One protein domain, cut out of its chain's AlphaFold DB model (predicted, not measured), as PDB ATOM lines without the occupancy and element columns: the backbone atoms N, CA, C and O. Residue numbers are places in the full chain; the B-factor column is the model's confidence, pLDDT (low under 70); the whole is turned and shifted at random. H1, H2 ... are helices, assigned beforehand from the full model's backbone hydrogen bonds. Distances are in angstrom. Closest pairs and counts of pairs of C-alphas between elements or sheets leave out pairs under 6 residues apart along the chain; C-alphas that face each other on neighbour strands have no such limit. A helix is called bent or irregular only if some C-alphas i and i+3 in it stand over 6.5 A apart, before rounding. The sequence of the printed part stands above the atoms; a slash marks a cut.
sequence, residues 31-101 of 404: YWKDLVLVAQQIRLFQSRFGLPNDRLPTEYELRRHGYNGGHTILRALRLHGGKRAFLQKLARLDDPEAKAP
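This is residues 31 to 101 of the 404 residues of an uncharacterized protein of Cyanidioschyzon merolae (strain 10D) (UniProt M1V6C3). One longer helix, H1, has two short helices packed on part of its length, H3 on its residues 38 to 42 and H4 on its residues 35 to 36, with H3 and H4 about perpendicular to each other. H2 folds against H3 at one end of the longest axis, and H5 lies at the other end, near H1's beginning. The printed part has 71 residues with five named helices, H1 to H5 in chain order, and no named strand; its class is all helix. It is compact and rounded, with a radius of gyration of the C-alphas of 11.7 A and spans of 34 by 24 by 20 A.

Find C-alpha 35 at (102.581, 126.160, 151.122); from there H1, residues 35 to 48, runs 20.1 A to C-alpha 48 at (85.589, 136.502, 154.135). Next come H2, residues 59 to 64, H3, residues 73 to 79, and H4, residues 83 to 91, 12.2 A long. H5, residues 96 to 101, ends at (92.053, 124.923, 143.977); it is irregular, but only just, with C-alphas 98 and 101 6.9 A apart.

Start at H1: its residues 38 to 42 alone touch H3, closest at the C-alphas of Val 38 and Ala 76, 6.8 A, at a shallow tilt of 22 degrees, opposite ways. Its residues 35 to 36 alone touch H4, closest at the C-alphas of Leu 35 and Leu 90, 6.8 A, at a steep tilt of 67 degrees. H2 and H3, a helical hairpin, only just touch, with 3 pairs of C-alphas within 8 A; the closest are Glu 59 and Leu 74, 7.3 A. H5 is close to H1 but not clearly touching, the closest C-alphas being Val 36 and Ala 98, 6.9 A. H2 is apart from H4 and H5. Every O i to N i+4 pair is within hydrogen-bond range in H1, H2, H3 and H4; in H5, 1 of 2 is.

The C-alphas farthest apart, those of Arg 64 and Asp 94, are 34.1 A apart. The printed part has no cut, and no link is long. The mean pLDDT of the printed part is 70.1; look for values under 70 at residues 57 to 72 and 96 to 101, among others.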
ATOM      1  N   TYR A  31     103.726 126.314 160.765       70.69
ATOM      2  CA  TYR A  31     102.473 126.611 160.050       70.69
ATOM      3  C   TYR A  31     102.649 127.532 158.829       70.69
ATOM      4  O   TYR A  31     102.151 127.260 157.745       70.69
ATOM      5  N   TRP A  32     103.421 128.613 158.979       74.62
ATOM      6  CA  TRP A  32     103.664 129.584 157.902       74.62
ATOM      7  C   TRP A  32     104.727 129.144 156.881       74.62
ATOM      8  O   TRP A  32     104.980 129.873 155.922       74.62
ATOM      9  N   LYS A  33     105.373 127.989 157.099       77.69
ATOM     10  CA  LYS A  33     106.315 127.375 156.152       77.69
ATOM     11  C   LYS A  33     105.618 126.397 155.200       77.69
ATOM     12  O   LYS A  33     106.186 126.097 154.158       77.69
ATOM     13  N   ASP A  34     104.409 125.947 155.519       80.62
ATOM     14  CA  ASP A  34     103.613 125.061 154.668       80.62
ATOM     15  C   ASP A  34     102.910 125.862 153.556       80.62
ATOM     16  O   ASP A  34     102.203 126.837 153.817       80.62
ATOM     17  N   LEU A  35     103.136 125.480 152.297       79.88
ATOM     18  CA  LEU A  35     102.581 126.160 151.122       79.88
ATOM     19  C   LEU A  35     101.053 126.038 151.031       79.88
ATOM     20  O   LEU A  35     100.383 127.020 150.702       79.88
ATOM     21  N   VAL A  36     100.506 124.863 151.344       76.88
ATOM     22  CA  VAL A  36      99.081 124.546 151.184       76.88
ATOM     23  C   VAL A  36      98.269 125.242 152.270       76.88
ATOM     24  O   VAL A  36      97.255 125.878 151.972       76.88
ATOM     25  N   LEU A  37      98.752 125.229 153.516       77.44
ATOM     26  CA  LEU A  37      98.098 125.943 154.619       77.44
ATOM     27  C   LEU A  37      98.068 127.458 154.378       77.44
ATOM     28  O   LEU A  37      97.050 128.112 154.616       77.44
ATOM     29  N   VAL A  38      99.154 128.027 153.848       77.94
ATOM     30  CA  VAL A  38      99.207 129.453 153.494       77.94
ATOM     31  C   VAL A  38      98.216 129.785 152.374       77.94
ATOM     32  O   VAL A  38      97.514 130.796 152.469       77.94
ATOM     33  N   ALA A  39      98.101 128.937 151.349       77.06
ATOM     34  CA  ALA A  39      97.135 129.113 150.265       77.06
ATOM     35  C   ALA A  39      95.676 129.016 150.762       77.06
ATOM     36  O   ALA A  39      94.836 129.844 150.403       77.06
ATOM     37  N   GLN A  40      95.379 128.084 151.669       73.69
ATOM     38  CA  GLN A  40      94.063 127.969 152.308       73.69
ATOM     39  C   GLN A  40      93.702 129.218 153.126       73.69
ATOM     40  O   GLN A  40      92.579 129.713 153.029       73.69
ATOM     41  N   GLN A  41      94.650 129.782 153.882       73.25
ATOM     42  CA  GLN A  41      94.421 131.027 154.629       73.25
ATOM     43  C   GLN A  41      94.159 132.226 153.716       73.25
ATOM     44  O   GLN A  41      93.332 133.080 154.037       73.25
ATOM     45  N   ILE A  42      94.827 132.286 152.564       76.50
ATOM     46  CA  ILE A  42      94.571 133.316 151.553       76.50
ATOM     47  C   ILE A  42      93.155 133.168 150.976       76.50
ATOM     48  O   ILE A  42      92.442 134.167 150.892       76.50
ATOM     49  N   ARG A  43      92.700 131.943 150.684       72.19
ATOM     50  CA  ARG A  43      91.315 131.683 150.251       72.19
ATOM     51  C   ARG A  43      90.280 132.082 151.297       72.19
ATOM     52  O   ARG A  43      89.291 132.727 150.965       72.19
ATOM     53  N   LEU A  44      90.507 131.726 152.561       66.81
ATOM     54  CA  LEU A  44      89.616 132.108 153.660       66.81
ATOM     55  C   LEU A  44      89.529 133.628 153.801       66.81
ATOM     56  O   LEU A  44      88.447 134.175 153.988       66.81
ATOM     57  N   PHE A  45      90.661 134.317 153.656       69.25
ATOM     58  CA  PHE A  45      90.700 135.772 153.610       69.25
ATOM     59  C   PHE A  45      89.868 136.328 152.442       69.25
ATOM     60  O   PHE A  45      89.054 137.224 152.648       69.25
ATOM     61  N   GLN A  46      90.026 135.786 151.235       70.81
ATOM     62  CA  GLN A  46      89.293 136.257 150.059       70.81
ATOM     63  C   GLN A  46      87.787 136.037 150.182       70.81
ATOM     64  O   GLN A  46      87.023 136.973 149.964       70.81
ATOM     65  N   SER A  47      87.370 134.847 150.616       68.94
ATOM     66  CA  SER A  47      85.962 134.517 150.850       68.94
ATOM     67  C   SER A  47      85.343 135.407 151.931       68.94
ATOM     68  O   SER A  47      84.250 135.931 151.737       68.94
ATOM     69  N   ARG A  48      86.065 135.658 153.030       57.31
ATOM     70  CA  ARG A  48      85.589 136.502 154.135       57.31
ATOM     71  C   ARG A  48      85.366 137.960 153.732       57.31
ATOM     72  O   ARG A  48      84.482 138.603 154.285       57.31
ATOM     73  N   PHE A  49      86.182 138.493 152.825       61.47
ATOM     74  CA  PHE A  49      86.141 139.909 152.442       61.47
ATOM     75  C   PHE A  49      85.629 140.144 151.013       61.47
ATOM     76  O   PHE A  49      85.780 141.247 150.491       61.47
ATOM     77  N   GLY A  50      85.029 139.128 150.382       67.56
ATOM     78  CA  GLY A  50      84.443 139.231 149.043       67.56
ATOM     79  C   GLY A  50      85.453 139.600 147.952       67.56
ATOM     80  O   GLY A  50      85.126 140.347 147.032       67.56
ATOM     81  N   LEU A  51      86.699 139.137 148.070       69.12
ATOM     82  CA  LEU A  51      87.752 139.428 147.097       69.12
ATOM     83  C   LEU A  51      87.789 138.381 145.971       69.12
ATOM     84  O   LEU A  51      87.387 137.239 146.186       69.12
ATOM     85  N   PRO A  52      88.319 138.739 144.785       71.81
ATOM     86  CA  PRO A  52      88.456 137.797 143.677       71.81
ATOM     87  C   PRO A  52      89.306 136.578 144.065       71.81
ATOM     88  O   PRO A  52      90.381 136.739 144.651       71.81
ATOM     89  N   ASN A  53      88.822 135.378 143.730       72.75
ATOM     90  CA  ASN A  53      89.432 134.082 144.072       72.75
ATOM     91  C   ASN A  53      90.447 133.581 143.029       72.75
ATOM     92  O   ASN A  53      90.983 132.487 143.175       72.75
ATOM     93  N   ASP A  54      90.697 134.361 141.985       75.56
ATOM     94  CA  ASP A  54      91.535 134.065 140.816       75.56
ATOM     95  C   ASP A  54      92.916 134.748 140.869       75.56
ATOM     96  O   ASP A  54      93.744 134.594 139.975       75.56
ATOM     97  N   ARG A  55      93.211 135.507 141.928       78.38
ATOM     98  CA  ARG A  55      94.499 136.196 142.096       78.38
ATOM     99  C   ARG A  55      94.926 136.258 143.544       78.38
ATOM    100  O   ARG A  55      94.093 136.220 144.438       78.38
ATOM    101  N   LEU A  56      96.211 136.478 143.802       75.25
ATOM    102  CA  LEU A  56      96.650 136.787 145.163       75.25
ATOM    103  C   LEU A  56      96.130 138.165 145.625       75.25
ATOM    104  O   LEU A  56      96.170 139.134 144.856       75.25
ATOM    105  N   PRO A  57      95.730 138.321 146.900       69.62
ATOM    106  CA  PRO A  57      95.441 139.627 147.474       69.62
ATOM    107  C   PRO A  57      96.626 140.591 147.354       69.62
ATOM    108  O   PRO A  57      97.803 140.229 147.502       69.62
ATOM    109  N   THR A  58      96.335 141.861 147.099       67.44
ATOM    110  CA  THR A  58      97.328 142.934 147.130       67.44
ATOM    111  C   THR A  58      97.792 143.189 148.562       67.44
ATOM    112  O   THR A  58      97.118 142.866 149.540       67.44
ATOM    113  N   GLU A  59      98.978 143.785 148.703       61.81
ATOM    114  CA  GLU A  59      99.456 144.181 150.031       61.81
ATOM    115  C   GLU A  59      98.536 145.235 150.668       61.81
ATOM    116  O   GLU A  59      98.321 145.207 151.874       61.81
ATOM    117  N   TYR A  60      97.930 146.106 149.857       56.22
ATOM    118  CA  TYR A  60      96.928 147.067 150.310       56.22
ATOM    119  C   TYR A  60      95.667 146.379 150.856       56.22
ATOM    120  O   TYR A  60      95.259 146.689 151.971       56.22
ATOM    121  N   GLU A  61      95.098 145.409 150.132       62.09
ATOM    122  CA  GLU A  61      93.916 144.648 150.575       62.09
ATOM    123  C   GLU A  61      94.182 143.929 151.909       62.09
ATOM    124  O   GLU A  61      93.401 144.056 152.849       62.09
ATOM    125  N   LEU A  62      95.333 143.266 152.051       64.50
ATOM    126  CA  LEU A  62      95.716 142.608 153.307       64.50
ATOM    127  C   LEU A  62      95.859 143.615 154.462       64.50
ATOM    128  O   LEU A  62      95.364 143.385 155.568       64.50
ATOM    129  N   ARG A  63      96.502 144.762 154.213       59.34
ATOM    130  CA  ARG A  63      96.742 145.791 155.237       59.34
ATOM    131  C   ARG A  63      95.471 146.540 155.651       59.34
ATOM    132  O   ARG A  63      95.314 146.825 156.841       59.34
ATOM    133  N   ARG A  64      94.560 146.811 154.706       52.25
ATOM    134  CA  ARG A  64      93.247 147.447 154.938       52.25
ATOM    135  C   ARG A  64      92.370 146.612 155.871       52.25
ATOM    136  O   ARG A  64      91.666 147.175 156.698       52.25
ATOM    137  N   HIS A  65      92.464 145.287 155.783       56.78
ATOM    138  CA  HIS A  65      91.682 144.352 156.599       56.78
ATOM    139  C   HIS A  65      92.429 143.837 157.845       56.78
ATOM    140  O   HIS A  65      92.075 142.804 158.409       56.78
ATOM    141  N   GLY A  66      93.469 144.550 158.297       51.00
ATOM    142  CA  GLY A  66      94.097 144.310 159.602       51.00
ATOM    143  C   GLY A  66      95.240 143.286 159.637       51.00
ATOM    144  O   GLY A  66      95.789 143.051 160.713       51.00
ATOM    145  N   TYR A  67      95.684 142.734 158.498       63.19
ATOM    146  CA  TYR A  67      96.777 141.745 158.428       63.19
ATOM    147  C   TYR A  67      98.172 142.407 158.462       63.19
ATOM    148  O   TYR A  67      99.033 142.146 157.623       63.19
ATOM    149  N   ASN A  68      98.414 143.261 159.462       51.19
ATOM    150  CA  ASN A  68      99.566 144.175 159.548       51.19
ATOM    151  C   ASN A  68     100.767 143.659 160.379       51.19
ATOM    152  O   ASN A  68     101.775 144.357 160.479       51.19
ATOM    153  N   GLY A  69     100.668 142.476 161.000       49.72
ATOM    154  CA  GLY A  69     101.637 141.969 161.988       49.72
ATOM    155  C   GLY A  69     102.696 140.984 161.467       49.72
ATOM    156  O   GLY A  69     102.621 140.468 160.357       49.72
ATOM    157  N   GLY A  70     103.674 140.663 162.322       44.66
ATOM    158  CA  GLY A  70     104.770 139.724 162.040       44.66
ATOM    159  C   GLY A  70     104.386 138.238 161.990       44.66
ATOM    160  O   GLY A  70     105.282 137.408 161.922       44.66
ATOM    161  N   HIS A  71     103.103 137.879 162.022       52.59
ATOM    162  CA  HIS A  71     102.604 136.496 161.943       52.59
ATOM    163  C   HIS A  71     101.375 136.414 161.024       52.59
ATOM    164  O   HIS A  71     100.359 135.835 161.383       52.59
ATOM    165  N   THR A  72     101.436 137.074 159.864       67.81
ATOM    166  CA  THR A  72     100.316 137.166 158.916       67.81
ATOM    167  C   THR A  72     100.677 136.583 157.552       67.81
ATOM    168  O   THR A  72     101.849 136.334 157.254       67.81
ATOM    169  N   ILE A  73      99.664 136.446 156.689       73.94
ATOM    170  CA  ILE A  73      99.783 136.067 155.270       73.94
ATOM    171  C   ILE A  73     100.916 136.837 154.562       73.94
ATOM    172  O   ILE A  73     101.661 136.259 153.777       73.94
ATOM    173  N   LEU A  74     101.123 138.124 154.883       67.44
ATOM    174  CA  LEU A  74     102.212 138.924 154.309       67.44
ATOM    175  C   LEU A  74     103.604 138.377 154.646       67.44
ATOM    176  O   LEU A  74     104.479 138.352 153.781       67.44
ATOM    177  N   ARG A  75     103.829 137.932 155.886       73.00
ATOM    178  CA  ARG A  75     105.104 137.313 156.265       73.00
ATOM    179  C   ARG A  75     105.247 135.934 155.643       73.00
ATOM    180  O   ARG A  75     106.340 135.614 155.196       73.00
ATOM    181  N   ALA A  76     104.173 135.154 155.582       77.81
ATOM    182  CA  ALA A  76     104.185 133.844 154.938       77.81
ATOM    183  C   ALA A  76     104.617 133.945 153.469       77.81
ATOM    184  O   ALA A  76     105.546 133.266 153.042       77.81
ATOM    185  N   LEU A  77     104.047 134.900 152.730       78.88
ATOM    186  CA  LEU A  77     104.451 135.183 151.354       78.88
ATOM    187  C   LEU A  77     105.927 135.604 151.255       78.88
ATOM    188  O   LEU A  77     106.610 135.188 150.326       78.88
ATOM    189  N   ARG A  78     106.457 136.377 152.216       77.19
ATOM    190  CA  ARG A  78     107.892 136.738 152.260       77.19
ATOM    191  C   ARG A  78     108.802 135.555 152.588       77.19
ATOM    192  O   ARG A  78     109.841 135.427 151.952       77.19
ATOM    193  N   LEU A  79     108.414 134.687 153.527       79.00
ATOM    194  CA  LEU A  79     109.148 133.454 153.856       79.00
ATOM    195  C   LEU A  79     109.287 132.543 152.633       79.00
ATOM    196  O   LEU A  79     110.299 131.868 152.471       79.00
ATOM    197  N   HIS A  80     108.298 132.577 151.744       79.69
ATOM    198  CA  HIS A  80     108.317 131.825 150.495       79.69
ATOM    199  C   HIS A  80     109.046 132.518 149.336       79.69
ATOM    200  O   HIS A  80     109.122 131.931 148.257       79.69
ATOM    201  N   GLY A  81     109.657 133.687 149.557       73.50
ATOM    202  CA  GLY A  81     110.420 134.430 148.543       73.50
ATOM    203  C   GLY A  81     109.606 135.481 147.780       73.50
ATOM    204  O   GLY A  81     110.008 135.920 146.707       73.50
ATOM    205  N   GLY A  82     108.449 135.885 148.309       73.94
ATOM    206  CA  GLY A  82     107.534 136.836 147.678       73.94
ATOM    207  C   GLY A  82     106.424 136.161 146.864       73.94
ATOM    208  O   GLY A  82     106.401 134.946 146.694       73.94
ATOM    209  N   LYS A  83     105.476 136.961 146.354       73.94
ATOM    210  CA  LYS A  83     104.255 136.473 145.678       73.94
ATOM    211  C   LYS A  83     104.556 135.621 144.451       73.94
ATOM    212  O   LYS A  83     103.996 134.540 144.305       73.94
ATOM    213  N   ARG A  84     105.483 136.082 143.609       76.19
ATOM    214  CA  ARG A  84     105.892 135.374 142.394       76.19
ATOM    215  C   ARG A  84     106.541 134.023 142.706       76.19
ATOM    216  O   ARG A  84     106.159 133.016 142.121       76.19
ATOM    217  N   ALA A  85     107.463 133.984 143.669       78.94
ATOM    218  CA  ALA A  85     108.106 132.742 144.101       78.94
ATOM    219  C   ALA A  85     107.115 131.785 144.783       78.94
ATOM    220  O   ALA A  85     107.191 130.577 144.588       78.94
ATOM    221  N   PHE A  86     106.152 132.319 145.538       83.81
ATOM    222  CA  PHE A  86     105.072 131.542 146.143       83.81
ATOM    223  C   PHE A  86     104.181 130.878 145.083       83.81
ATOM    224  O   PHE A  86     103.958 129.676 145.163       83.81
ATOM    225  N   LEU A  87     103.743 131.614 144.053       80.62
ATOM    226  CA  LEU A  87     102.965 131.052 142.938       80.62
ATOM    227  C   LEU A  87     103.753 129.994 142.158       80.62
ATOM    228  O   LEU A  87     103.212 128.944 141.830       80.62
ATOM    229  N   GLN A  88     105.046 130.228 141.915       80.56
ATOM    230  CA  GLN A  88     105.918 129.249 141.260       80.56
ATOM    231  C   GLN A  88     106.077 127.966 142.084       80.56
ATOM    232  O   GLN A  88     106.054 126.874 141.522       80.56
ATOM    233  N   LYS A  89     106.215 128.080 143.410       82.88
ATOM    234  CA  LYS A  89     106.268 126.926 144.319       82.88
ATOM    235  C   LYS A  89     104.936 126.178 144.366       82.88
ATOM    236  O   LYS A  89     104.936 124.956 144.327       82.88
ATOM    237  N   LEU A  90     103.815 126.899 144.374       81.12
ATOM    238  CA  LEU A  90     102.470 126.321 144.341       81.12
ATOM    239  C   LEU A  90     102.202 125.578 143.020       81.12
ATOM    240  O   LEU A  90     101.607 124.506 143.013       81.12
ATOM    241  N   ALA A  91     102.702 126.104 141.900       78.62
ATOM    242  CA  ALA A  91     102.601 125.466 140.590       78.62
ATOM    243  C   ALA A  91     103.462 124.194 140.456       78.62
ATOM    244  O   ALA A  91     103.171 123.361 139.598       78.62
ATOM    245  N   ARG A  92     104.496 124.039 141.291       79.75
ATOM    246  CA  ARG A  92     105.409 122.883 141.327       79.75
ATOM    247  C   ARG A  92     105.035 121.834 142.380       79.75
ATOM    248  O   ARG A  92     105.819 120.924 142.601       79.75
ATOM    249  N   LEU A  93     103.890 121.970 143.051       79.19
ATOM    250  CA  LEU A  93     103.389 120.929 143.950       79.19
ATOM    251  C   LEU A  93     103.076 119.655 143.156       79.19
ATOM    252  O   LEU A  93     102.352 119.725 142.159       79.19
ATOM    253  N   ASP A  94     103.607 118.526 143.628       70.62
ATOM    254  CA  ASP A  94     103.429 117.202 143.018       70.62
ATOM    255  C   ASP A  94     102.018 116.636 143.232       70.62
ATOM    256  O   ASP A  94     101.559 115.819 142.442       70.62
ATOM    257  N   ASP A  95     101.313 117.098 144.271       74.44
ATOM    258  CA  ASP A  95      99.938 116.698 144.582       74.44
ATOM    259  C   ASP A  95      98.922 117.497 143.727       74.44
ATOM    260  O   ASP A  95      98.726 118.704 143.950       74.44
ATOM    261  N   PRO A  96      98.253 116.850 142.749       64.44
ATOM    262  CA  PRO A  96      97.296 117.513 141.872       64.44
ATOM    263  C   PRO A  96      96.012 117.940 142.600       64.44
ATOM    264  O   PRO A  96      95.422 118.954 142.215       64.44
ATOM    265  N   GLU A  97      95.595 117.248 143.667       62.09
ATOM    266  CA  GLU A  97      94.400 117.607 144.443       62.09
ATOM    267  C   GLU A  97      94.645 118.851 145.307       62.09
ATOM    268  O   GLU A  97      93.788 119.736 145.385       62.09
ATOM    269  N   ALA A  98      95.837 118.980 145.896       60.91
ATOM    270  CA  ALA A  98      96.226 120.172 146.653       60.91
ATOM    271  C   ALA A  98      96.446 121.408 145.758       60.91
ATOM    272  O   ALA A  98      96.273 122.547 146.205       60.91
ATOM    273  N   LYS A  99      96.814 121.196 144.489       64.62
ATOM    274  CA  LYS A  99      97.107 122.245 143.502       64.62
ATOM    275  C   LYS A  99      95.865 122.763 142.770       64.62
ATOM    276  O   LYS A  99      95.781 123.965 142.500       64.62
ATOM    277  N   ALA A 100      94.893 121.896 142.470       64.38
ATOM    278  CA  ALA A 100      93.697 122.231 141.688       64.38
ATOM    279  C   ALA A 100      92.923 123.482 142.174       64.38
ATOM    280  O   ALA A 100      92.537 124.300 141.335       64.38
ATOM    281  N   PRO A 101      92.754 123.735 143.490       62.38
ATOM    282  CA  PRO A 101      92.053 124.923 143.977       62.38
ATOM    283  C   PRO A 101      92.771 126.250 143.670       62.38
ATOM    284  O   PRO A 101      92.172 127.320 143.775       62.38
TER     285      PRO A 101